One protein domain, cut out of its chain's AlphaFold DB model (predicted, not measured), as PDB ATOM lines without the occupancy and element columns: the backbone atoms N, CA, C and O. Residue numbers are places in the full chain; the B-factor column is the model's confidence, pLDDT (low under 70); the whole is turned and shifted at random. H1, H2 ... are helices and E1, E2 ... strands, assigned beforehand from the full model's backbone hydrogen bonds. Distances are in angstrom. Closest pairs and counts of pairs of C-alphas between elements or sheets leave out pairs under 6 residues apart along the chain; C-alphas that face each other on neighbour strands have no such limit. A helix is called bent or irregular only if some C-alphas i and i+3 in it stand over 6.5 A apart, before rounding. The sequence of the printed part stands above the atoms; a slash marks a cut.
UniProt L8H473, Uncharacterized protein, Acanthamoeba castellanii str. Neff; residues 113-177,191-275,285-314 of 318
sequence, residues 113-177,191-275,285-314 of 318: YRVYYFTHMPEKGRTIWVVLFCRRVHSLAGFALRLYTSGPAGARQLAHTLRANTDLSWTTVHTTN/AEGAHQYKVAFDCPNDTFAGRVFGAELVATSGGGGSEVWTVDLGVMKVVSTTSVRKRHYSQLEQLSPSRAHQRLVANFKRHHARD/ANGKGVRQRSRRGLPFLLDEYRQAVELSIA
ATOM      1  N   TYR A 113      59.766  29.064  -3.644       80.94
ATOM      2  CA  TYR A 113      59.955  28.349  -4.895       80.94
ATOM      3  C   TYR A 113      58.833  27.348  -5.068       80.94
ATOM      4  O   TYR A 113      58.417  26.691  -4.115       80.94
ATOM      5  N   ARG A 114      58.380  27.182  -6.309       83.88
ATOM      6  CA  ARG A 114      57.500  26.073  -6.662       83.88
ATOM      7  C   ARG A 114      58.364  24.886  -7.055       83.88
ATOM      8  O   ARG A 114      59.194  24.972  -7.955       83.88
ATOM      9  N   VAL A 115      58.194  23.777  -6.352       81.31
ATOM     10  CA  VAL A 115      58.972  22.556  -6.547       81.31
ATOM     11  C   VAL A 115      58.043  21.420  -6.917       81.31
ATOM     12  O   VAL A 115      56.993  21.208  -6.313       81.31
ATOM     13  N   TYR A 116      58.453  20.648  -7.906       79.44
ATOM     14  CA  TYR A 116      57.799  19.418  -8.293       79.44
ATOM     15  C   TYR A 116      58.836  18.306  -8.353       79.44
ATOM     16  O   TYR A 116      59.924  18.457  -8.903       79.44
ATOM     17  N   TYR A 117      58.505  17.151  -7.799       71.56
ATOM     18  CA  TYR A 117      59.377  16.002  -7.912       71.56
ATOM     19  C   TYR A 117      58.951  15.087  -9.045       71.56
ATOM     20  O   TYR A 117      57.811  14.627  -9.097       71.56
ATOM     21  N   PHE A 118      59.914  14.749  -9.899       60.78
ATOM     22  CA  PHE A 118      59.660  13.906 -11.057       60.78
ATOM     23  C   PHE A 118      60.053  12.443 -10.817       60.78
ATOM     24  O   PHE A 118      59.376  11.521 -11.276       60.78
ATOM     25  N   THR A 119      61.128  12.186 -10.067       56.91
ATOM     26  CA  THR A 119      61.472  10.805  -9.714       56.91
ATOM     27  C   THR A 119      60.608  10.282  -8.603       56.91
ATOM     28  O   THR A 119      60.715  10.702  -7.453       56.91
ATOM     29  N   HIS A 120      59.833   9.264  -8.956       60.53
ATOM     30  CA  HIS A 120      59.329   8.288  -8.013       60.53
ATOM     31  C   HIS A 120      60.476   7.854  -7.088       60.53
ATOM     32  O   HIS A 120      61.511   7.456  -7.615       60.53
ATOM     33  N   MET A 121      60.244   7.889  -5.761       71.31
ATOM     34  CA  MET A 121      61.047   7.275  -4.682       71.31
ATOM     35  C   MET A 121      62.344   6.661  -5.227       71.31
ATOM     36  O   MET A 121      62.265   5.554  -5.788       71.31
ATOM     37  N   PRO A 122      63.456   7.423  -5.191       75.12
ATOM     38  CA  PRO A 122      64.662   7.118  -5.940       75.12
ATOM     39  C   PRO A 122      65.069   5.663  -5.835       75.12
ATOM     40  O   PRO A 122      64.979   5.062  -4.770       75.12
ATOM     41  N   GLU A 123      65.516   5.089  -6.938       77.00
ATOM     42  CA  GLU A 123      66.124   3.768  -6.911       77.00
ATOM     43  C   GLU A 123      67.634   3.903  -6.789       77.00
ATOM     44  O   GLU A 123      68.235   4.795  -7.390       77.00
ATOM     45  N   LYS A 124      68.254   2.996  -6.036       78.75
ATOM     46  CA  LYS A 124      69.715   2.907  -5.982       78.75
ATOM     47  C   LYS A 124      70.300   2.784  -7.396       78.75
ATOM     48  O   LYS A 124      69.756   2.065  -8.238       78.75
ATOM     49  N   GLY A 125      71.384   3.506  -7.670       79.50
ATOM     50  CA  GLY A 125      72.014   3.513  -8.993       79.50
ATOM     51  C   GLY A 125      71.171   4.156 -10.105       79.50
ATOM     52  O   GLY A 125      71.515   4.012 -11.279       79.50
ATOM     53  N   ARG A 126      70.055   4.828  -9.784       81.50
ATOM     54  CA  ARG A 126      69.219   5.552 -10.754       81.50
ATOM     55  C   ARG A 126      69.257   7.051 -10.493       81.50
ATOM     56  O   ARG A 126      69.369   7.500  -9.359       81.50
ATOM     57  N   THR A 127      69.110   7.830 -11.554       84.19
ATOM     58  CA  THR A 127      69.039   9.290 -11.467       84.19
ATOM     59  C   THR A 127      67.828   9.739 -10.646       84.19
ATOM     60  O   THR A 127      66.719   9.237 -10.841       84.19
ATOM     61  N   ILE A 128      68.046  10.713  -9.764       85.44
ATOM     62  CA  ILE A 128      67.034  11.485  -9.038       85.44
ATOM     63  C   ILE A 128      66.749  12.751  -9.842       85.44
ATOM     64  O   ILE A 128      67.675  13.457 -10.224       85.44
ATOM     65  N   TRP A 129      65.479  13.052 -10.083       86.25
ATOM     66  CA  TRP A 129      65.030  14.210 -10.845       86.25
ATOM     67  C   TRP A 129      64.227  15.147  -9.944       86.25
ATOM     68  O   TRP A 129      63.176  14.767  -9.410       86.25
ATOM     69  N   VAL A 130      64.699  16.385  -9.831       88.25
ATOM     70  CA  VAL A 130      64.022  17.478  -9.126       88.25
ATOM     71  C   VAL A 130      63.660  18.557 -10.137       88.25
ATOM     72  O   VAL A 130      64.506  18.961 -10.935       88.25
ATOM     73  N   VAL A 131      62.405  19.004 -10.120       87.94
ATOM     74  CA  VAL A 131      61.926  20.115 -10.943       87.94
ATOM     75  C   VAL A 131      61.706  21.321 -10.042       87.94
ATOM     76  O   VAL A 131      60.984  21.246  -9.050       87.94
ATOM     77  N   LEU A 132      62.343  22.429 -10.382       90.00
ATOM     78  CA  LEU A 132      62.287  23.677  -9.637       90.00
ATOM     79  C   LEU A 132      61.809  24.784 -10.570       90.00
ATOM     80  O   LEU A 132      62.343  24.928 -11.665       90.00
ATOM     81  N   PHE A 133      60.859  25.588 -10.116       88.56
ATOM     82  CA  PHE A 133      60.413  26.799 -10.790       88.56
ATOM     83  C   PHE A 133      60.844  28.011  -9.972       88.56
ATOM     84  O   PHE A 133      60.580  28.103  -8.770       88.56
ATOM     85  N   CYS A 134      61.560  28.922 -10.622       87.25
ATOM     86  CA  CYS A 134      62.222  30.034  -9.963       87.25
ATOM     87  C   CYS A 134      62.398  31.202 -10.937       87.25
ATOM     88  O   CYS A 134      62.836  31.006 -12.061       87.25
ATOM     89  N   ARG A 135      62.117  32.436 -10.507       84.62
ATOM     90  CA  ARG A 135      62.358  33.643 -11.328       84.62
ATOM     91  C   ARG A 135      63.831  34.063 -11.393       84.62
ATOM     92  O   ARG A 135      64.188  34.957 -12.146       84.62
ATOM     93  N   ARG A 136      64.696  33.450 -10.582       83.00
ATOM     94  CA  ARG A 136      66.137  33.722 -10.572       83.00
ATOM     95  C   ARG A 136      66.880  32.762 -11.489       83.00
ATOM     96  O   ARG A 136      66.527  31.588 -11.631       83.00
ATOM     97  N   VAL A 137      67.965  33.277 -12.053       85.69
ATOM     98  CA  VAL A 137      68.888  32.503 -12.877       85.69
ATOM     99  C   VAL A 137      69.893  31.784 -11.981       85.69
ATOM    100  O   VAL A 137      70.607  32.413 -11.204       85.69
ATOM    101  N   HIS A 138      69.966  30.463 -12.118       87.12
ATOM    102  CA  HIS A 138      70.919  29.600 -11.429       87.12
ATOM    103  C   HIS A 138      71.754  28.838 -12.451       87.12
ATOM    104  O   HIS A 138      71.245  28.380 -13.476       87.12
ATOM    105  N   SER A 139      73.041  28.657 -12.161       90.44
ATOM    106  CA  SER A 139      73.867  27.735 -12.943       90.44
ATOM    107  C   SER A 139      73.449  26.298 -12.638       90.44
ATOM    108  O   SER A 139      73.324  25.932 -11.470       90.44
ATOM    109  N   LEU A 140      73.295  25.454 -13.666       90.56
ATOM    110  CA  LEU A 140      72.983  24.031 -13.470       90.56
ATOM    111  C   LEU A 140      74.046  23.321 -12.614       90.56
ATOM    112  O   LEU A 140      73.703  22.476 -11.793       90.56
ATOM    113  N   ALA A 141      75.317  23.714 -12.744       91.56
ATOM    114  CA  ALA A 141      76.414  23.195 -11.924       91.56
ATOM    115  C   ALA A 141      76.352  23.667 -10.456       91.56
ATOM    116  O   ALA A 141      76.977  23.069  -9.580       91.56
ATOM    117  N   GLY A 142      75.596  24.735 -10.184       91.31
ATOM    118  CA  GLY A 142      75.399  25.300  -8.850       91.31
ATOM    119  C   GLY A 142      74.405  24.528  -7.981       91.31
ATOM    120  O   GLY A 142      74.267  24.837  -6.798       91.31
ATOM    121  N   PHE A 143      73.715  23.526  -8.536       94.00
ATOM    122  CA  PHE A 143      72.764  22.718  -7.780       94.00
ATOM    123  C   PHE A 143      73.427  21.532  -7.071       94.00
ATOM    124  O   PHE A 143      74.253  20.801  -7.632       94.00
ATOM    125  N   ALA A 144      73.004  21.291  -5.833       95.00
ATOM    126  CA  ALA A 144      73.346  20.099  -5.069       95.00
ATOM    127  C   ALA A 144      72.135  19.597  -4.274       95.00
ATOM    128  O   ALA A 144      71.374  20.388  -3.726       95.00
ATOM    129  N   LEU A 145      71.982  18.279  -4.171       93.62
ATOM    130  CA  LEU A 145      70.991  17.635  -3.314       93.62
ATOM    131  C   LEU A 145      71.687  17.113  -2.056       93.62
ATOM    132  O   LEU A 145      72.517  16.203  -2.128       93.62
ATOM    133  N   ARG A 146      71.361  17.692  -0.901       93.19
ATOM    134  CA  ARG A 146      71.883  17.271   0.403       93.19
ATOM    135  C   ARG A 146      70.895  16.344   1.087       93.19
ATOM    136  O   ARG A 146      69.706  16.636   1.157       93.19
ATOM    137  N   LEU A 147      71.400  15.227   1.592       91.12
ATOM    138  CA  LEU A 147      70.614  14.198   2.259       91.12
ATOM    139  C   LEU A 147      71.106  14.040   3.688       91.12
ATOM    140  O   LEU A 147      72.298  13.837   3.916       91.12
ATOM    141  N   TYR A 148      70.179  14.101   4.633       90.69
ATOM    142  CA  TYR A 148      70.454  14.081   6.061       90.69
ATOM    143  C   TYR A 148      69.820  12.864   6.710       90.69
ATOM    144  O   TYR A 148      68.662  12.541   6.448       90.69
ATOM    145  N   THR A 149      70.556  12.215   7.597       88.88
ATOM    146  CA  THR A 149      70.016  11.205   8.508       88.88
ATOM    147  C   THR A 149      69.745  11.823   9.871       88.88
ATOM    148  O   THR A 149      70.392  12.796  10.265       88.88
ATOM    149  N   SER A 150      68.818  11.233  10.621       80.81
ATOM    150  CA  SER A 150      68.694  11.506  12.053       80.81
ATOM    151  C   SER A 150      69.944  10.981  12.762       80.81
ATOM    152  O   SER A 150      70.206   9.779  12.759       80.81
ATOM    153  N   GLY A 151      70.743  11.892  13.302       66.50
ATOM    154  CA  GLY A 151      71.922  11.599  14.104       66.50
ATOM    155  C   GLY A 151      71.580  11.332  15.575       66.50
ATOM    156  O   GLY A 151      70.409  11.390  15.976       66.50
ATOM    157  N   PRO A 152      72.601  11.047  16.401       53.47
ATOM    158  CA  PRO A 152      72.442  10.914  17.846       53.47
ATOM    159  C   PRO A 152      71.786  12.172  18.430       53.47
ATOM    160  O   PRO A 152      72.082  13.286  17.998       53.47
ATOM    161  N   ALA A 153      70.879  11.995  19.393       64.94
ATOM    162  CA  ALA A 153      70.127  13.080  20.037       64.94
ATOM    163  C   ALA A 153      69.232  13.929  19.100       64.94
ATOM    164  O   ALA A 153      68.849  15.040  19.453       64.94
ATOM    165  N   GLY A 154      68.868  13.417  17.918       68.12
ATOM    166  CA  GLY A 154      67.929  14.087  17.008       68.12
ATOM    167  C   GLY A 154      68.554  15.171  16.123       68.12
ATOM    168  O   GLY A 154      67.841  15.790  15.333       68.12
ATOM    169  N   ALA A 155      69.872  15.377  16.194       77.38
ATOM    170  CA  ALA A 155      70.578  16.293  15.301       77.38
ATOM    171  C   ALA A 155      70.537  15.791  13.846       77.38
ATOM    172  O   ALA A 155      70.686  14.597  13.592       77.38
ATOM    173  N   ARG A 156      70.368  16.683  12.860       83.25
ATOM    174  CA  ARG A 156      70.485  16.311  11.437       83.25
ATOM    175  C   ARG A 156      71.962  16.138  11.090       83.25
ATOM    176  O   ARG A 156      72.729  17.091  11.170       83.25
ATOM    177  N   GLN A 157      72.355  14.937  10.679       87.81
ATOM    178  CA  GLN A 157      73.707  14.654  10.202       87.81
ATOM    179  C   GLN A 157      73.699  14.557   8.678       87.81
ATOM    180  O   GLN A 157      72.917  13.789   8.115       87.81
ATOM    181  N   LEU A 158      74.562  15.322   8.005       90.50
ATOM    182  CA  LEU A 158      74.722  15.241   6.554       90.50
ATOM    183  C   LEU A 158      75.282  13.864   6.181       90.50
ATOM    184  O   LEU A 158      76.405  13.527   6.547       90.50
ATOM    185  N   ALA A 159      74.491  13.079   5.458       88.38
ATOM    186  CA  ALA A 159      74.866  11.747   5.001       88.38
ATOM    187  C   ALA A 159      75.469  11.789   3.595       88.38
ATOM    188  O   ALA A 159      76.488  11.155   3.341       88.38
ATOM    189  N   HIS A 160      74.855  12.550   2.681       89.31
ATOM    190  CA  HIS A 160      75.306  12.640   1.294       89.31
ATOM    191  C   HIS A 160      75.096  14.037   0.712       89.31
ATOM    192  O   HIS A 160      74.133  14.724   1.041       89.31
ATOM    193  N   THR A 161      75.982  14.429  -0.204       92.94
ATOM    194  CA  THR A 161      75.794  15.582  -1.091       92.94
ATOM    195  C   THR A 161      75.948  15.102  -2.526       92.94
ATOM    196  O   THR A 161      77.036  14.695  -2.924       92.94
ATOM    197  N   LEU A 162      74.861  15.133  -3.292       92.19
ATOM    198  CA  LEU A 162      74.847  14.748  -4.699       92.19
ATOM    199  C   LEU A 162      74.947  16.012  -5.548       92.19
ATOM    200  O   LEU A 162      74.142  16.930  -5.392       92.19
ATOM    201  N   ARG A 163      75.944  16.085  -6.430       94.25
ATOM    202  CA  ARG A 163      76.083  17.199  -7.374       94.25
ATOM    203  C   ARG A 163      75.167  16.988  -8.571       94.25
ATOM    204  O   ARG A 163      74.886  15.849  -8.942       94.25
ATOM    205  N   ALA A 164      74.689  18.088  -9.142       93.06
ATOM    206  CA  ALA A 164      73.899  18.026 -10.355       93.06
ATOM    207  C   ALA A 164      74.716  17.425 -11.506       93.06
ATOM    208  O   ALA A 164      75.841  17.844 -11.776       93.06
ATOM    209  N   ASN A 165      74.124  16.463 -12.203       91.75
ATOM    210  CA  ASN A 165      74.633  15.942 -13.456       91.75
ATOM    211  C   ASN A 165      74.208  16.905 -14.573       91.75
ATOM    212  O   ASN A 165      73.054  16.898 -15.019       91.75
ATOM    213  N   THR A 166      75.122  17.781 -14.988       90.19
ATOM    214  CA  THR A 166      74.855  18.826 -15.990       90.19
ATOM    215  C   THR A 166      74.594  18.265 -17.381       90.19
ATOM    216  O   THR A 166      73.889  18.905 -18.154       90.19
ATOM    217  N   ASP A 167      75.085  17.059 -17.675       86.69
ATOM    218  CA  ASP A 167      74.871  16.388 -18.962       86.69
ATOM    219  C   ASP A 167      73.441  15.875 -19.111       86.69
ATOM    220  O   ASP A 167      72.991  15.609 -20.220       86.69
ATOM    221  N   LEU A 168      72.722  15.709 -17.999       85.00
ATOM    222  CA  LEU A 168      71.326  15.275 -17.974       85.00
ATOM    223  C   LEU A 168      70.359  16.417 -17.637       85.00
ATOM    224  O   LEU A 168      69.199  16.386 -18.061       85.00
ATOM    225  N   SER A 169      70.832  17.406 -16.881       88.44
ATOM    226  CA  SER A 169      70.036  18.537 -16.410       88.44
ATOM    227  C   SER A 169      69.766  19.555 -17.515       88.44
ATOM    228  O   SER A 169      70.542  19.708 -18.455       88.44
ATOM    229  N   TRP A 170      68.668  20.297 -17.395       88.50
ATOM    230  CA  TRP A 170      68.349  21.376 -18.328       88.50
ATOM    231  C   TRP A 170      67.483  22.455 -17.678       88.50
ATOM    232  O   TRP A 170      66.887  22.249 -16.620       88.50
ATOM    233  N   THR A 171      67.418  23.617 -18.326       87.44
ATOM    234  CA  THR A 171      66.550  24.728 -17.931       87.44
ATOM    235  C   THR A 171      65.836  25.328 -19.142       87.44
ATOM    236  O   THR A 171      66.360  25.278 -20.259       87.44
ATOM    237  N   THR A 172      64.629  25.844 -18.927       86.88
ATOM    238  CA  THR A 172      63.856  26.637 -19.890       86.88
ATOM    239  C   THR A 172      63.150  27.775 -19.163       86.88
ATOM    240  O   THR A 172      62.942  27.694 -17.955       86.88
ATOM    241  N   VAL A 173      62.767  28.818 -19.892       84.44
ATOM    242  CA  VAL A 173      61.954  29.923 -19.369       84.44
ATOM    243  C   VAL A 173      60.528  29.758 -19.869       84.44
ATOM    244  O   VAL A 173      60.323  29.359 -21.014       84.44
ATOM    245  N   HIS A 174      59.559  30.040 -19.009       78.00
ATOM    246  CA  HIS A 174      58.173  30.228 -19.411       78.00
ATOM    247  C   HIS A 174      58.015  31.632 -19.998       78.00
ATOM    248  O   HIS A 174      58.110  32.622 -19.276       78.00
ATOM    249  N   THR A 175      57.813  31.718 -21.308       72.94
ATOM    250  CA  THR A 175      57.528  32.970 -22.018       72.94
ATOM    251  C   THR A 175      56.195  32.826 -22.738       72.94
ATOM    252  O   THR A 175      55.982  31.822 -23.416       72.94
ATOM    253  N   THR A 176      55.314  33.808 -22.587       62.75
ATOM    254  CA  THR A 176      53.945  33.820 -23.132       62.75
ATOM    255  C   THR A 176      53.872  34.160 -24.623       62.75
ATOM    256  O   THR A 176      52.859  33.901 -25.257       62.75
ATOM    257  N   ASN A 177      54.948  34.645 -25.246       51.88
ATOM    258  CA  ASN A 177      54.880  35.071 -26.643       51.88
ATOM    259  C   ASN A 177      55.240  33.969 -27.640       51.88
ATOM    260  O   ASN A 177      56.412  33.630 -27.780       51.88
ATOM    261  N   ALA A 191      53.316  31.912 -13.657       71.75
ATOM    262  CA  ALA A 191      54.295  31.096 -14.367       71.75
ATOM    263  C   ALA A 191      55.166  31.925 -15.318       71.75
ATOM    264  O   ALA A 191      56.286  31.506 -15.625       71.75
ATOM    265  N   GLU A 192      54.682  33.077 -15.784       79.06
ATOM    266  CA  GLU A 192      55.409  33.901 -16.741       79.06
ATOM    267  C   GLU A 192      56.746  34.386 -16.154       79.06
ATOM    268  O   GLU A 192      56.870  34.776 -14.987       79.06
ATOM    269  N   GLY A 193      57.803  34.281 -16.962       80.19
ATOM    270  CA  GLY A 193      59.166  34.633 -16.573       80.19
ATOM    271  C   GLY A 193      59.802  33.673 -15.561       80.19
ATOM    272  O   GLY A 193      60.958  33.866 -15.179       80.19
ATOM    273  N   ALA A 194      59.105  32.621 -15.119       85.19
ATOM    274  CA  ALA A 194      59.708  31.598 -14.277       85.19
ATOM    275  C   ALA A 194      60.641  30.702 -15.105       85.19
ATOM    276  O   ALA A 194      60.283  30.170 -16.158       85.19
ATOM    277  N   HIS A 195      61.845  30.475 -14.592       86.69
ATOM    278  CA  HIS A 195      62.739  29.443 -15.089       86.69
ATOM    279  C   HIS A 195      62.312  28.103 -14.503       86.69
ATOM    280  O   HIS A 195      62.297  27.924 -13.282       86.69
ATOM    281  N   GLN A 196      62.023  27.140 -15.370       88.00
ATOM    282  CA  GLN A 196      61.934  25.745 -14.988       88.00
ATOM    283  C   GLN A 196      63.327  25.118 -15.085       88.00
ATOM    284  O   GLN A 196      63.954  25.107 -16.144       88.00
ATOM    285  N   TYR A 197      63.801  24.553 -13.984       88.94
ATOM    286  CA  TYR A 197      65.002  23.733 -13.907       88.94
ATOM    287  C   TYR A 197      64.590  22.285 -13.719       88.94
ATOM    288  O   TYR A 197      63.859  21.970 -12.782       88.94
ATOM    289  N   LYS A 198      65.090  21.388 -14.566       89.38
ATOM    290  CA  LYS A 198      65.036  19.945 -14.327       89.38
ATOM    291  C   LYS A 198      66.437  19.461 -14.033       89.38
ATOM    292  O   LYS A 198      67.267  19.362 -14.934       89.38
ATOM    293  N   VAL A 199      66.688  19.187 -12.761       90.38
ATOM    294  CA  VAL A 199      68.016  18.861 -12.257       90.38
ATOM    295  C   VAL A 199      68.102  17.366 -11.982       90.38
ATOM    296  O   VAL A 199      67.265  16.800 -11.274       90.38
ATOM    297  N   ALA A 200      69.108  16.736 -12.578       90.88
ATOM    298  CA  ALA A 200      69.450  15.336 -12.398       90.88
ATOM    299  C   ALA A 200      70.527  15.187 -11.321       90.88
ATOM    300  O   ALA A 200      71.520  15.908 -11.345       90.88
ATOM    301  N   PHE A 201      70.379  14.209 -10.434       90.38
ATOM    302  CA  PHE A 201      71.399  13.821  -9.462       90.38
ATOM    303  C   PHE A 201      71.633  12.317  -9.542       90.38
ATOM    304  O   PHE A 201      70.680  11.538  -9.491       90.38
ATOM    305  N   ASP A 202      72.885  11.888  -9.643       87.94
ATOM    306  CA  ASP A 202      73.207  10.464  -9.666       87.94
ATOM    307  C   ASP A 202      73.078   9.878  -8.257       87.94
ATOM    308  O   ASP A 202      73.708  10.359  -7.317       87.94
ATOM    309  N   CYS A 203      72.227   8.859  -8.089       83.44
ATOM    310  CA  CYS A 203      72.062   8.170  -6.811       83.44
ATOM    311  C   CYS A 203      73.087   7.028  -6.688       83.44
ATOM    312  O   CYS A 203      73.034   6.096  -7.497       83.44
ATOM    313  N   PRO A 204      73.987   7.043  -5.686       79.19
ATOM    314  CA  PRO A 204      74.923   5.945  -5.453       79.19
ATOM    315  C   PRO A 204      74.222   4.596  -5.208       79.19
ATOM    316  O   PRO A 204      73.066   4.528  -4.783       79.19
ATOM    317  N   ASN A 205      74.921   3.498  -5.504       75.06
ATOM    318  CA  ASN A 205      74.348   2.146  -5.501       75.06
ATOM    319  C   ASN A 205      74.456   1.431  -4.134       75.06
ATOM    320  O   ASN A 205      73.832   0.393  -3.917       75.06
ATOM    321  N   ASP A 206      75.243   1.973  -3.209       67.38
ATOM    322  CA  ASP A 206      75.865   1.234  -2.110       67.38
ATOM    323  C   ASP A 206      75.445   1.669  -0.693       67.38
ATOM    324  O   ASP A 206      75.566   0.866   0.230       67.38
ATOM    325  N   THR A 207      74.868   2.861  -0.480       60.12
ATOM    326  CA  THR A 207      74.692   3.399   0.893       60.12
ATOM    327  C   THR A 207      73.270   3.766   1.333       60.12
ATOM    328  O   THR A 207      73.064   4.088   2.505       60.12
ATOM    329  N   PHE A 208      72.255   3.693   0.467       67.75
ATOM    330  CA  PHE A 208      70.923   4.234   0.802       67.75
ATOM    331  C   PHE A 208      69.876   3.222   1.278       67.75
ATOM    332  O   PHE A 208      68.744   3.607   1.588       67.75
ATOM    333  N   ALA A 209      70.203   1.931   1.319       62.38
ATOM    334  CA  ALA A 209      69.194   0.890   1.481       62.38
ATOM    335  C   ALA A 209      68.382   1.045   2.785       62.38
ATOM    336  O   ALA A 209      68.908   0.998   3.894       62.38
ATOM    337  N   GLY A 210      67.063   1.210   2.632       64.81
ATOM    338  CA  GLY A 210      66.076   1.126   3.713       64.81
ATOM    339  C   GLY A 210      65.892   2.385   4.566       64.81
ATOM    340  O   GLY A 210      64.904   2.452   5.306       64.81
ATOM    341  N   ARG A 211      66.761   3.393   4.434       78.94
ATOM    342  CA  ARG A 211      66.742   4.606   5.266       78.94
ATOM    343  C   ARG A 211      65.839   5.695   4.683       78.94
ATOM    344  O   ARG A 211      65.675   5.809   3.469       78.94
ATOM    345  N   VAL A 212      65.235   6.475   5.575       86.94
ATOM    346  CA  VAL A 212      64.561   7.734   5.238       86.94
ATOM    347  C   VAL A 212      65.549   8.858   5.524       86.94
ATOM    348  O   VAL A 212      66.207   8.853   6.564       86.94
ATOM    349  N   PHE A 213      65.655   9.792   4.592       88.69
ATOM    350  CA  PHE A 213      66.506  10.965   4.680       88.69
ATOM    351  C   PHE A 213      65.637  12.216   4.730       88.69
ATOM    352  O   PHE A 213      64.596  12.263   4.077       88.69
ATOM    353  N   GLY A 214      66.090  13.241   5.444       90.25
ATOM    354  CA  GLY A 214      65.695  14.610   5.126       90.25
ATOM    355  C   GLY A 214      66.431  15.057   3.864       90.25
ATOM    356  O   GLY A 214      67.608  14.730   3.713       90.25
ATOM    357  N   ALA A 215      65.774  15.777   2.964       91.12
ATOM    358  CA  ALA A 215      66.344  16.193   1.688       91.12
ATOM    359  C   ALA A 215      66.286  17.713   1.530       91.12
ATOM    360  O   ALA A 215      65.253  18.321   1.776       91.12
ATOM    361  N   GLU A 216      67.385  18.312   1.078       92.81
ATOM    362  CA  GLU A 216      67.466  19.744   0.790       92.81
ATOM    363  C   GLU A 216      68.053  19.977  -0.599       92.81
ATOM    364  O   GLU A 216      69.107  19.427  -0.938       92.81
ATOM    365  N   LEU A 217      67.391  20.819  -1.392       93.38
ATOM    366  CA  LEU A 217      67.952  21.334  -2.636       93.38
ATOM    367  C   LEU A 217      68.735  22.601  -2.325       93.38
ATOM    368  O   LEU A 217      68.170  23.574  -1.831       93.38
ATOM    369  N   VAL A 218      70.016  22.602  -2.664       92.75
ATOM    370  CA  VAL A 218      70.883  23.769  -2.554       92.75
ATOM    371  C   VAL A 218      71.148  24.321  -3.945       92.75
ATOM    372  O   VAL A 218      71.476  23.556  -4.851       92.75
ATOM    373  N   ALA A 219      71.030  25.636  -4.105       90.00
ATOM    374  CA  ALA A 219      71.380  26.347  -5.326       90.00
ATOM    375  C   ALA A 219      72.300  27.527  -4.999       90.00
ATOM    376  O   ALA A 219      71.992  28.342  -4.128       90.00
ATOM    377  N   THR A 220      73.431  27.620  -5.690       84.44
ATOM    378  CA  THR A 220      74.331  28.777  -5.605       84.44
ATOM    379  C   THR A 220      74.055  29.732  -6.757       84.44
ATOM    380  O   THR A 220      74.098  29.318  -7.922       84.44
ATOM    381  N   SER A 221      73.810  31.008  -6.445       75.25
ATOM    382  CA  SER A 221      73.673  32.039  -7.476       75.25
ATOM    383  C   SER A 221      74.998  32.214  -8.221       75.25
ATOM    384  O   SER A 221      76.060  32.288  -7.609       75.25
ATOM    385  N   GLY A 222      74.952  32.264  -9.555       58.75
ATOM    386  CA  GLY A 222      76.152  32.394 -10.391       58.75
ATOM    387  C   GLY A 222      76.733  33.812 -10.456       58.75
ATOM    388  O   GLY A 222      77.752  34.015 -11.107       58.75
ATOM    389  N   GLY A 223      76.087  34.802  -9.834       54.31
ATOM    390  CA  GLY A 223      76.464  36.208  -9.958       54.31
ATOM    391  C   GLY A 223      77.205  36.737  -8.738       54.31
ATOM    392  O   GLY A 223      76.543  37.234  -7.841       54.31
ATOM    393  N   GLY A 224      78.542  36.667  -8.733       50.81
ATOM    394  CA  GLY A 224      79.482  37.502  -7.951       50.81
ATOM    395  C   GLY A 224      79.423  37.482  -6.411       50.81
ATOM    396  O   GLY A 224      80.439  37.733  -5.772       50.81
ATOM    397  N   GLY A 225      78.279  37.166  -5.810       58.62
ATOM    398  CA  GLY A 225      78.067  36.950  -4.388       58.62
ATOM    399  C   GLY A 225      77.748  35.482  -4.137       58.62
ATOM    400  O   GLY A 225      76.952  34.876  -4.855       58.62
ATOM    401  N   SER A 226      78.371  34.909  -3.109       67.56
ATOM    402  CA  SER A 226      78.154  33.527  -2.666       67.56
ATOM    403  C   SER A 226      76.825  33.410  -1.904       67.56
ATOM    404  O   SER A 226      76.773  33.048  -0.732       67.56
ATOM    405  N   GLU A 227      75.722  33.788  -2.550       80.62
ATOM    406  CA  GLU A 227      74.392  33.594  -1.985       80.62
ATOM    407  C   GLU A 227      73.977  32.136  -2.191       80.62
ATOM    408  O   GLU A 227      73.857  31.647  -3.325       80.62
ATOM    409  N   VAL A 228      73.762  31.445  -1.074       85.50
ATOM    410  CA  VAL A 228      73.338  30.050  -1.048       85.50
ATOM    411  C   VAL A 228      71.862  29.991  -0.694       85.50
ATOM    412  O   VAL A 228      71.414  30.494   0.337       85.50
ATOM    413  N   TRP A 229      71.107  29.332  -1.560       87.69
ATOM    414  CA  TRP A 229      69.681  29.105  -1.409       87.69
ATOM    415  C   TRP A 229      69.449  27.667  -1.020       87.69
ATOM    416  O   TRP A 229      69.986  26.773  -1.671       87.69
ATOM    417  N   THR A 230      68.619  27.446  -0.009       89.94
ATOM    418  CA  THR A 230      68.276  26.097   0.435       89.94
ATOM    419  C   THR A 230      66.770  25.926   0.484       89.94
ATOM    420  O   THR A 230      66.071  26.689   1.147       89.94
ATOM    421  N   VAL A 231      66.276  24.908  -0.212       90.75
ATOM    422  CA  VAL A 231      64.873  24.498  -0.192       90.75
ATOM    423  C   VAL A 231      64.773  23.196   0.576       90.75
ATOM    424  O   VAL A 231      65.381  22.202   0.173       90.75
ATOM    425  N   ASP A 232      64.006  23.194   1.663       91.06
ATOM    426  CA  ASP A 232      63.648  21.952   2.343       91.06
ATOM    427  C   ASP A 232      62.654  21.193   1.470       91.06
ATOM    428  O   ASP A 232      61.589  21.701   1.124       91.06
ATOM    429  N   LEU A 233      63.038  19.991   1.063       89.00
ATOM    430  CA  LEU A 233      62.204  19.122   0.251       89.00
ATOM    431  C   LEU A 233      61.488  18.064   1.102       89.00
ATOM    432  O   LEU A 233      60.755  17.224   0.572       89.00
ATOM    433  N   GLY A 234      61.689  18.092   2.422       88.88
ATOM    434  CA  GLY A 234      61.084  17.180   3.376       88.88
ATOM    435  C   GLY A 234      61.790  15.832   3.405       88.88
ATOM    436  O   GLY A 234      63.014  15.747   3.497       88.88
ATOM    437  N   VAL A 235      61.008  14.751   3.375       87.62
ATOM    438  CA  VAL A 235      61.520  13.387   3.536       87.62
ATOM    439  C   VAL A 235      61.601  12.636   2.213       87.62
ATOM    440  O   VAL A 235      60.679  12.641   1.400       87.62
ATOM    441  N   MET A 236      62.699  11.913   2.027       86.00
ATOM    442  CA  MET A 236      62.954  11.093   0.852       86.00
ATOM    443  C   MET A 236      63.454   9.713   1.270       86.00
ATOM    444  O   MET A 236      64.264   9.570   2.182       86.00
ATOM    445  N   LYS A 237      63.001   8.671   0.571       85.12
ATOM    446  CA  LYS A 237      63.513   7.308   0.733       85.12
ATOM    447  C   LYS A 237      64.036   6.805  -0.596       85.12
ATOM    448  O   LYS A 237      63.346   6.908  -1.605       85.12
ATOM    449  N   VAL A 238      65.236   6.242  -0.573       81.25
ATOM    450  CA  VAL A 238      65.795   5.529  -1.722       81.25
ATOM    451  C   VAL A 238      65.503   4.041  -1.535       81.25
ATOM    452  O   VAL A 238      65.730   3.477  -0.462       81.25
ATOM    453  N   VAL A 239      64.961   3.396  -2.562       77.00
ATOM    454  CA  VAL A 239      64.588   1.979  -2.553       77.00
ATOM    455  C   VAL A 239      65.493   1.148  -3.448       77.00
ATOM    456  O   VAL A 239      66.092   1.633  -4.404       77.00
ATOM    457  N   SER A 240      65.575  -0.145  -3.145       72.50
ATOM    458  CA  SER A 240      66.348  -1.087  -3.956       72.50
ATOM    459  C   SER A 240      65.642  -1.483  -5.252       72.50
ATOM    460  O   SER A 240      66.320  -1.771  -6.232       72.50
ATOM    461  N   THR A 241      64.305  -1.539  -5.256       68.88
ATOM    462  CA  THR A 241      63.495  -1.956  -6.413       68.88
ATOM    463  C   THR A 241      62.168  -1.203  -6.468       68.88
ATOM    464  O   THR A 241      61.688  -0.653  -5.473       68.88
ATOM    465  N   THR A 242      61.523  -1.223  -7.636       65.38
ATOM    466  CA  THR A 242      60.209  -0.607  -7.834       65.38
ATOM    467  C   THR A 242      59.081  -1.281  -7.039       65.38
ATOM    468  O   THR A 242      58.102  -0.641  -6.658       65.38
ATOM    469  N   SER A 243      59.197  -2.578  -6.760       64.88
ATOM    470  CA  SER A 243      58.126  -3.382  -6.157       64.88
ATOM    471  C   SER A 243      57.826  -3.036  -4.691       64.88
ATOM    472  O   SER A 243      56.711  -3.266  -4.229       64.88
ATOM    473  N   VAL A 244      58.761  -2.415  -3.964       66.25
ATOM    474  CA  VAL A 244      58.591  -2.021  -2.546       66.25
ATOM    475  C   VAL A 244      57.992  -0.623  -2.346       66.25
ATOM    476  O   VAL A 244      57.643  -0.239  -1.231       66.25
ATOM    477  N   ARG A 245      57.811   0.136  -3.428       71.62
ATOM    478  CA  ARG A 245      57.414   1.552  -3.421       71.62
ATOM    479  C   ARG A 245      56.093   1.833  -2.700       71.62
ATOM    480  O   ARG A 245      56.029   2.720  -1.852       71.62
ATOM    481  N   LYS A 246      55.053   1.036  -2.986       71.31
ATOM    482  CA  LYS A 246      53.697   1.227  -2.435       71.31
ATOM    483  C   LYS A 246      53.669   1.224  -0.905       71.31
ATOM    484  O   LYS A 246      52.950   2.021  -0.315       71.31
ATOM    485  N   ARG A 247      54.483   0.373  -0.272       73.69
ATOM    486  CA  ARG A 247      54.532   0.215   1.190       73.69
ATOM    487  C   ARG A 247      55.157   1.416   1.902       73.69
ATOM    488  O   ARG A 247      54.870   1.647   3.068       73.69
ATOM    489  N   HIS A 248      56.022   2.162   1.221       79.75
ATOM    490  CA  HIS A 248      56.788   3.243   1.839       79.75
ATOM    491  C   HIS A 248      56.149   4.622   1.675       79.75
ATOM    492  O   HIS A 248      56.569   5.554   2.352       79.75
ATOM    493  N   TYR A 249      55.132   4.765   0.822       79.56
ATOM    494  CA  TYR A 249      54.456   6.048   0.637       79.56
ATOM    495  C   TYR A 249      53.745   6.535   1.892       79.56
ATOM    496  O   TYR A 249      53.987   7.661   2.306       79.56
ATOM    497  N   SER A 250      52.958   5.676   2.541       82.00
ATOM    498  CA  SER A 250      52.288   6.026   3.798       82.00
ATOM    499  C   SER A 250      53.289   6.415   4.889       82.00
ATOM    500  O   SER A 250      53.067   7.372   5.620       82.00
ATOM    501  N   GLN A 251      54.433   5.722   4.951       85.56
ATOM    502  CA  GLN A 251      55.525   6.063   5.862       85.56
ATOM    503  C   GLN A 251      56.092   7.465   5.571       85.56
ATOM    504  O   GLN A 251      56.315   8.232   6.500       85.56
ATOM    505  N   LEU A 252      56.323   7.820   4.303       85.50
ATOM    506  CA  LEU A 252      56.812   9.154   3.935       85.50
ATOM    507  C   LEU A 252      55.770  10.251   4.184       85.50
ATOM    508  O   LEU A 252      56.132  11.327   4.651       85.50
ATOM    509  N   GLU A 253      54.491   9.992   3.909       85.94
ATOM    510  CA  GLU A 253      53.395  10.930   4.192       85.94
ATOM    511  C   GLU A 253      53.305  11.237   5.697       85.94
ATOM    512  O   GLU A 253      53.202  12.400   6.079       85.94
ATOM    513  N   GLN A 254      53.427  10.215   6.553       85.88
ATOM    514  CA  GLN A 254      53.429  10.372   8.014       85.88
ATOM    515  C   GLN A 254      54.649  11.136   8.539       85.88
ATOM    516  O   GLN A 254      54.524  11.922   9.471       85.88
ATOM    517  N   LEU A 255      55.827  10.908   7.952       87.06
ATOM    518  CA  LEU A 255      57.076  11.561   8.362       87.06
ATOM    519  C   LEU A 255      57.255  12.964   7.760       87.06
ATOM    520  O   LEU A 255      58.209  13.659   8.103       87.06
ATOM    521  N   SER A 256      56.385  13.370   6.836       87.12
ATOM    522  CA  SER A 256      56.478  14.669   6.175       87.12
ATOM    523  C   SER A 256      56.190  15.805   7.163       87.12
ATOM    524  O   SER A 256      55.139  15.791   7.803       87.12
ATOM    525  N   PRO A 257      57.060  16.826   7.259       84.94
ATOM    526  CA  PRO A 257      56.964  17.836   8.314       84.94
ATOM    527  C   PRO A 257      55.835  18.853   8.096       84.94
ATOM    528  O   PRO A 257      55.467  19.573   9.018       84.94
ATOM    529  N   SER A 258      55.273  18.941   6.886       88.75
ATOM    530  CA  SER A 258      54.150  19.838   6.601       88.75
ATOM    531  C   SER A 258      53.230  19.296   5.510       88.75
ATOM    532  O   SER A 258      53.585  18.382   4.759       88.75
ATOM    533  N   ARG A 259      52.051  19.914   5.366       89.00
ATOM    534  CA  ARG A 259      51.089  19.598   4.297       89.00
ATOM    535  C   ARG A 259      51.672  19.817   2.897       89.00
ATOM    536  O   ARG A 259      51.321  19.085   1.975       89.00
ATOM    537  N   ALA A 260      52.570  20.790   2.729       87.75
ATOM    538  CA  ALA A 260      53.276  21.008   1.467       87.75
ATOM    539  C   ALA A 260      54.175  19.803   1.131       87.75
ATOM    540  O   ALA A 260      54.077  19.233   0.046       87.75
ATOM    541  N   HIS A 261      54.948  19.316   2.103       88.12
ATOM    542  CA  HIS A 261      55.767  18.113   1.935       88.12
ATOM    543  C   HIS A 261      54.921  16.858   1.679       88.12
ATOM    544  O   HIS A 261      55.241  16.070   0.794       88.12
ATOM    545  N   GLN A 262      53.778  16.709   2.352       87.50
ATOM    546  CA  GLN A 262      52.830  15.628   2.055       87.50
ATOM    547  C   GLN A 262      52.286  15.713   0.622       87.50
ATOM    548  O   GLN A 262      52.146  14.687  -0.041       87.50
ATOM    549  N   ARG A 263      52.016  16.922   0.104       86.25
ATOM    550  CA  ARG A 263      51.612  17.124  -1.299       86.25
ATOM    551  C   ARG A 263      52.722  16.745  -2.275       86.25
ATOM    552  O   ARG A 263      52.419  16.100  -3.275       86.25
ATOM    553  N   LEU A 264      53.985  17.064  -1.981       83.69
ATOM    554  CA  LEU A 264      55.122  16.566  -2.767       83.69
ATOM    555  C   LEU A 264      55.148  15.036  -2.771       83.69
ATOM    556  O   LEU A 264      55.312  14.426  -3.830       83.69
ATOM    557  N   VAL A 265      54.895  14.412  -1.613       80.75
ATOM    558  CA  VAL A 265      54.821  12.953  -1.518       80.75
ATOM    559  C   VAL A 265      53.660  12.373  -2.333       80.75
ATOM    560  O   VAL A 265      53.831  11.395  -3.064       80.75
ATOM    561  N   ALA A 266      52.494  13.012  -2.294       78.94
ATOM    562  CA  ALA A 266      51.337  12.621  -3.089       78.94
ATOM    563  C   ALA A 266      51.574  12.802  -4.600       78.94
ATOM    564  O   ALA A 266      51.142  11.964  -5.398       78.94
ATOM    565  N   ASN A 267      52.299  13.846  -5.010       74.44
ATOM    566  CA  ASN A 267      52.703  14.053  -6.399       74.44
ATOM    567  C   ASN A 267      53.605  12.912  -6.896       74.44
ATOM    568  O   ASN A 267      53.379  12.413  -8.003       74.44
ATOM    569  N   PHE A 268      54.515  12.391  -6.053       70.12
ATOM    570  CA  PHE A 268      55.275  11.173  -6.381       70.12
ATOM    571  C   PHE A 268      54.353   9.985  -6.709       70.12
ATOM    572  O   PHE A 268      54.684   9.180  -7.579       70.12
ATOM    573  N   LYS A 269      53.224   9.834  -5.998       66.62
ATOM    574  CA  LYS A 269      52.268   8.721  -6.167       66.62
ATOM    575  C   LYS A 269      51.430   8.872  -7.441       66.62
ATOM    576  O   LYS A 269      51.193   7.892  -8.148       66.62
ATOM    577  N   ARG A 270      50.979  10.094  -7.745       65.06
ATOM    578  CA  ARG A 270      50.071  10.383  -8.873       65.06
ATOM    579  C   ARG A 270      50.730  10.211 -10.240       65.06
ATOM    580  O   ARG A 270      50.043   9.813 -11.179       65.06
ATOM    581  N   HIS A 271      52.044  10.412 -10.348       59.78
ATOM    582  CA  HIS A 271      52.757  10.259 -11.621       59.78
ATOM    583  C   HIS A 271      52.687   8.823 -12.197       59.78
ATOM    584  O   HIS A 271      52.798   8.649 -13.406       59.78
ATOM    585  N   HIS A 272      52.460   7.786 -11.375       48.53
ATOM    586  CA  HIS A 272      52.281   6.394 -11.845       48.53
ATOM    587  C   HIS A 272      50.829   6.020 -12.168       48.53
ATOM    588  O   HIS A 272      50.590   5.125 -12.968       48.53
ATOM    589  N   ALA A 273      49.838   6.673 -11.559       50.69
ATOM    590  CA  ALA A 273      48.437   6.262 -11.706       50.69
ATOM    591  C   ALA A 273      47.846   6.584 -13.093       50.69
ATOM    592  O   ALA A 273      46.873   5.959 -13.505       50.69
ATOM    593  N   ARG A 274      48.453   7.520 -13.837       51.72
ATOM    594  CA  ARG A 274      48.016   7.919 -15.189       51.72
ATOM    595  C   ARG A 274      48.429   6.943 -16.309       51.72
ATOM    596  O   ARG A 274      48.075   7.169 -17.462       51.72
ATOM    597  N   ASP A 275      49.098   5.832 -15.986       47.41
ATOM    598  CA  ASP A 275      49.634   4.844 -16.946       47.41
ATOM    599  C   ASP A 275      48.584   3.969 -17.676       47.41
ATOM    600  O   ASP A 275      48.963   3.090 -18.450       47.41
ATOM    601  N   ALA A 285      63.137   7.089 -17.193       45.38
ATOM    602  CA  ALA A 285      63.825   6.071 -16.394       45.38
ATOM    603  C   ALA A 285      65.221   5.691 -16.943       45.38
ATOM    604  O   ALA A 285      66.006   5.070 -16.234       45.38
ATOM    605  N   ASN A 286      65.545   6.095 -18.183       48.44
ATOM    606  CA  ASN A 286      66.762   5.694 -18.906       48.44
ATOM    607  C   ASN A 286      67.652   6.885 -19.329       48.44
ATOM    608  O   ASN A 286      68.244   6.844 -20.405       48.44
ATOM    609  N   GLY A 287      67.703   7.978 -18.557       49.16
ATOM    610  CA  GLY A 287      68.678   9.059 -18.800       49.16
ATOM    611  C   GLY A 287      68.421   9.928 -20.042       49.16
ATOM    612  O   GLY A 287      69.333  10.562 -20.552       49.16
ATOM    613  N   LYS A 288      67.184   9.992 -20.559       55.56
ATOM    614  CA  LYS A 288      66.847  10.798 -21.758       55.56
ATOM    615  C   LYS A 288      66.338  12.214 -21.440       55.56
ATOM    616  O   LYS A 288      65.659  12.804 -22.280       55.56
ATOM    617  N   GLY A 289      66.635  12.754 -20.254       56.53
ATOM    618  CA  GLY A 289      66.120  14.052 -19.789       56.53
ATOM    619  C   GLY A 289      66.432  15.215 -20.735       56.53
ATOM    620  O   GLY A 289      65.528  15.973 -21.070       56.53
ATOM    621  N   VAL A 290      67.645  15.269 -21.291       55.28
ATOM    622  CA  VAL A 290      68.063  16.294 -22.272       55.28
ATOM    623  C   VAL A 290      67.152  16.367 -23.496       55.28
ATOM    624  O   VAL A 290      66.843  17.449 -23.987       55.28
ATOM    625  N   ARG A 291      66.661  15.220 -23.985       56.25
ATOM    626  CA  ARG A 291      65.785  15.167 -25.169       56.25
ATOM    627  C   ARG A 291      64.353  15.638 -24.881       56.25
ATOM    628  O   ARG A 291      63.547  15.684 -25.807       56.25
ATOM    629  N   GLN A 292      64.006  15.958 -23.627       58.31
ATOM    630  CA  GLN A 292      62.712  16.571 -23.300       58.31
ATOM    631  C   GLN A 292      62.638  18.032 -23.715       58.31
ATOM    632  O   GLN A 292      61.565  18.451 -24.144       58.31
ATOM    633  N   ARG A 293      63.761  18.763 -23.638       54.56
ATOM    634  CA  ARG A 293      63.838  20.186 -23.995       54.56
ATOM    635  C   ARG A 293      63.230  20.468 -25.371       54.56
ATOM    636  O   ARG A 293      62.603  21.495 -25.563       54.56
ATOM    637  N   SER A 294      63.391  19.541 -26.316       50.62
ATOM    638  CA  SER A 294      62.969  19.706 -27.709       50.62
ATOM    639  C   SER A 294      61.634  19.038 -28.064       50.62
ATOM    640  O   SER A 294      61.277  19.012 -29.236       50.62
ATOM    641  N   ARG A 295      60.934  18.389 -27.118       55.69
ATOM    642  CA  ARG A 295      59.801  17.486 -27.437       55.69
ATOM    643  C   ARG A 295      58.470  17.842 -26.787       55.69
ATOM    644  O   ARG A 295      57.472  17.189 -27.086       55.69
ATOM    645  N   ARG A 296      58.432  18.797 -25.862       60.69
ATOM    646  CA  ARG A 296      57.212  19.154 -25.130       60.69
ATOM    647  C   ARG A 296      57.077  20.676 -25.130       60.69
ATOM    648  O   ARG A 296      57.975  21.349 -24.645       60.69
ATOM    649  N   GLY A 297      55.994  21.182 -25.722       66.81
ATOM    650  CA  GLY A 297      55.680  22.614 -25.771       66.81
ATOM    651  C   GLY A 297      55.107  23.151 -24.456       66.81
ATOM    652  O   GLY A 297      54.943  22.401 -23.488       66.81
ATOM    653  N   LEU A 298      54.759  24.440 -24.457       70.62
ATOM    654  CA  LEU A 298      54.280  25.210 -23.301       70.62
ATOM    655  C   LEU A 298      53.182  24.519 -22.456       70.62
ATOM    656  O   LEU A 298      53.346  24.481 -21.234       70.62
ATOM    657  N   PRO A 299      52.150  23.857 -23.030       73.25
ATOM    658  CA  PRO A 299      51.084  23.234 -22.234       73.25
ATOM    659  C   PRO A 299      51.576  22.159 -21.255       73.25
ATOM    660  O   PRO A 299      51.049  22.000 -20.158       73.25
ATOM    661  N   PHE A 300      52.616  21.409 -21.633       73.12
ATOM    662  CA  PHE A 300      53.193  20.387 -20.758       73.12
ATOM    663  C   PHE A 300      53.959  21.009 -19.585       73.12
ATOM    664  O   PHE A 300      53.922  20.474 -18.478       73.12
ATOM    665  N   LEU A 301      54.661  22.117 -19.829       74.31
ATOM    666  CA  LEU A 301      55.418  22.817 -18.793       74.31
ATOM    667  C   LEU A 301      54.458  23.453 -17.777       74.31
ATOM    668  O   LEU A 301      54.703  23.373 -16.575       74.31
ATOM    669  N   LEU A 302      53.338  24.015 -18.247       77.44
ATOM    670  CA  LEU A 302      52.280  24.564 -17.391       77.44
ATOM    671  C   LEU A 302      51.582  23.480 -16.553       77.44
ATOM    672  O   LEU A 302      51.345  23.692 -15.367       77.44
ATOM    673  N   ASP A 303      51.333  22.283 -17.103       78.62
ATOM    674  CA  ASP A 303      50.812  21.141 -16.324       78.62
ATOM    675  C   ASP A 303      51.752  20.763 -15.162       78.62
ATOM    676  O   ASP A 303      51.300  20.507 -14.044       78.62
ATOM    677  N   GLU A 304      53.070  20.770 -15.385       79.94
ATOM    678  CA  GLU A 304      54.047  20.551 -14.309       79.94
ATOM    679  C   GLU A 304      54.072  21.708 -13.299       79.94
ATOM    680  O   GLU A 304      54.182  21.456 -12.097       79.94
ATOM    681  N   TYR A 305      53.930  22.955 -13.758       82.38
ATOM    682  CA  TYR A 305      53.862  24.138 -12.897       82.38
ATOM    683  C   TYR A 305      52.635  24.114 -11.974       82.38
ATOM    684  O   TYR A 305      52.769  24.302 -10.764       82.38
ATOM    685  N   ARG A 306      51.451  23.796 -12.512       82.00
ATOM    686  CA  ARG A 306      50.193  23.662 -11.752       82.00
ATOM    687  C   ARG A 306      50.252  22.546 -10.707       82.00
ATOM    688  O   ARG A 306      49.596  22.614  -9.669       82.00
ATOM    689  N   GLN A 307      51.042  21.504 -10.964       80.56
ATOM    690  CA  GLN A 307      51.261  20.414 -10.011       80.56
ATOM    691  C   GLN A 307      52.332  20.733  -8.963       80.56
ATOM    692  O   GLN A 307      52.399  20.036  -7.946       80.56
ATOM    693  N   ALA A 308      53.178  21.738  -9.191       85.50
ATOM    694  CA  ALA A 308      54.245  22.095  -8.275       85.50
ATOM    695  C   ALA A 308      53.698  22.586  -6.928       85.50
ATOM    696  O   ALA A 308      52.592  23.114  -6.808       85.50
ATOM    697  N   VAL A 309      54.484  22.367  -5.882       88.00
ATOM    698  CA  VAL A 309      54.164  22.759  -4.514       88.00
ATOM    699  C   VAL A 309      55.070  23.905  -4.119       88.00
ATOM    700  O   VAL A 309      56.280  23.843  -4.309       88.00
ATOM    701  N   GLU A 310      54.477  24.941  -3.552       89.06
ATOM    702  CA  GLU A 310      55.214  26.077  -3.024       89.06
ATOM    703  C   GLU A 310      55.914  25.714  -1.707       89.06
ATOM    704  O   GLU A 310      55.287  25.200  -0.776       89.06
ATOM    705  N   LEU A 311      57.223  25.955  -1.652       88.19
ATOM    706  CA  LEU A 311      58.085  25.709  -0.501       88.19
ATOM    707  C   LEU A 311      58.860  26.978  -0.149       88.19
ATOM    708  O   LEU A 311      59.294  27.728  -1.029       88.19
ATOM    709  N   SER A 312      59.050  27.201   1.151       83.88
ATOM    710  CA  SER A 312      59.847  28.309   1.666       83.88
ATOM    711  C   SER A 312      61.334  28.077   1.430       83.88
ATOM    712  O   SER A 312      61.813  26.940   1.466       83.88
ATOM    713  N   ILE A 313      62.070  29.169   1.245       81.44
ATOM    714  CA  ILE A 313      63.507  29.122   1.008       81.44
ATOM    715  C   ILE A 313      64.243  29.736   2.191       81.44
ATOM    716  O   ILE A 313      63.910  30.833   2.636       81.44
ATOM    717  N   ALA A 314      65.281  29.050   2.658       82.31
ATOM    718  CA  ALA A 314      66.264  29.630   3.556       82.31
ATOM    719  C   ALA A 314      67.382  30.266   2.721       82.31
ATOM    720  O   ALA A 314      67.964  29.618   1.841       82.31
TER     721      ALA A 314
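What this domain is: This is residues 113 to 177, 191 to 275 and 285 to 314 of the 318 residues of an uncharacterized protein of Acanthamoeba castellanii str. Neff (UniProt L8H473). One sheet of nine strands is bent back on itself as a folded sheet, two leaves that face each other: E4 E3 E7 face E9 E1 E2 E6 E5, with E8 as the hinge. The helical hairpin H1 and H2 packs on the sheet at E8, and H2 reaches on to E9 and E1; H4 crosses the leaf over E2 and E6, and short H3 packs on E5. The printed part has 180 residues, in the order E1 to E8, H1 to H4, then E9; the sheet, E4 E3 E7 E8 E9 E1 E2 E6 E5, is antiparallel throughout and the class is mixed. It is compact, with a radius of gyration of the C-alphas of 15.8 A and spans of 50 by 44 by 31 A.

How they stand to each other: E1, residues 113 to 117, and E2, residues 127 to 134, form a hairpin, with N 116 and O 131 2.8 A apart, within hydrogen-bond range. E3, residues 138 to 150, bends by 78 degrees at residue 141 and forms a hairpin with E4, residues 156 to 163, where N 147 and O 160 are 2.8 A apart. E5, residues 170 to 173, is an edge strand beside E6, residues 195 to 202, with N 172 and O 196 3.0 A apart. The closest C-alphas of E4 and E6, Leu 162 and Phe 201, are 6.0 A apart. E7, residues 212 to 221, and E8, residues 227 to 237, form a hairpin, with N 217 and O 231 2.9 A apart. H1, residues 242 to 255, is on the sheet at a height of 5.6 A, along E8 at 5 degrees on the local plane. H2, residues 259 to 273, touches H1 at a shallow tilt of 19 degrees, opposite ways; H1 does so with residues 249 to 254 alone, and the closest C-alphas are Glu 253 and Gln 262, 5.2 A. H3, residues 289 to 292, and H4, residues 298 to 307, are on the same face as H2. E9, residues 309 to 314, pairs with E1 and, staggered, with E8: N 311 and O 113 are 2.8 A apart, N 314 and O 230 2.9 A. H4 has every O i to N i+4 pair within hydrogen-bond range, H2 9 of 11, H1 5 of 10; H3 is too short for one.

Where its parts are: E1 begins at C-alpha 113, (59.955, 28.349, -4.895). E3 is 29.7 A long, E7 28.9 A, E8 28.6 A and H2 21.0 A. H1, 20.5 A, is irregular: C-alphas 243 and 246 are 7.4 A apart. E9 ends at C-alpha 314, (66.264, 29.630, 3.556).

The domain as a whole: The C-alphas farthest apart, Ala 153 and Asn 177, are 53.8 A apart. Residues 178 to 190 and 276 to 284 are not printed; the gaps are 12.9 A and 14.3 A between C-alphas. Of the links printed whole, none is long. Mean pLDDT of the printed part is 78.4; 43 residues are under 70, among them 269 to 275 and 285 to 297.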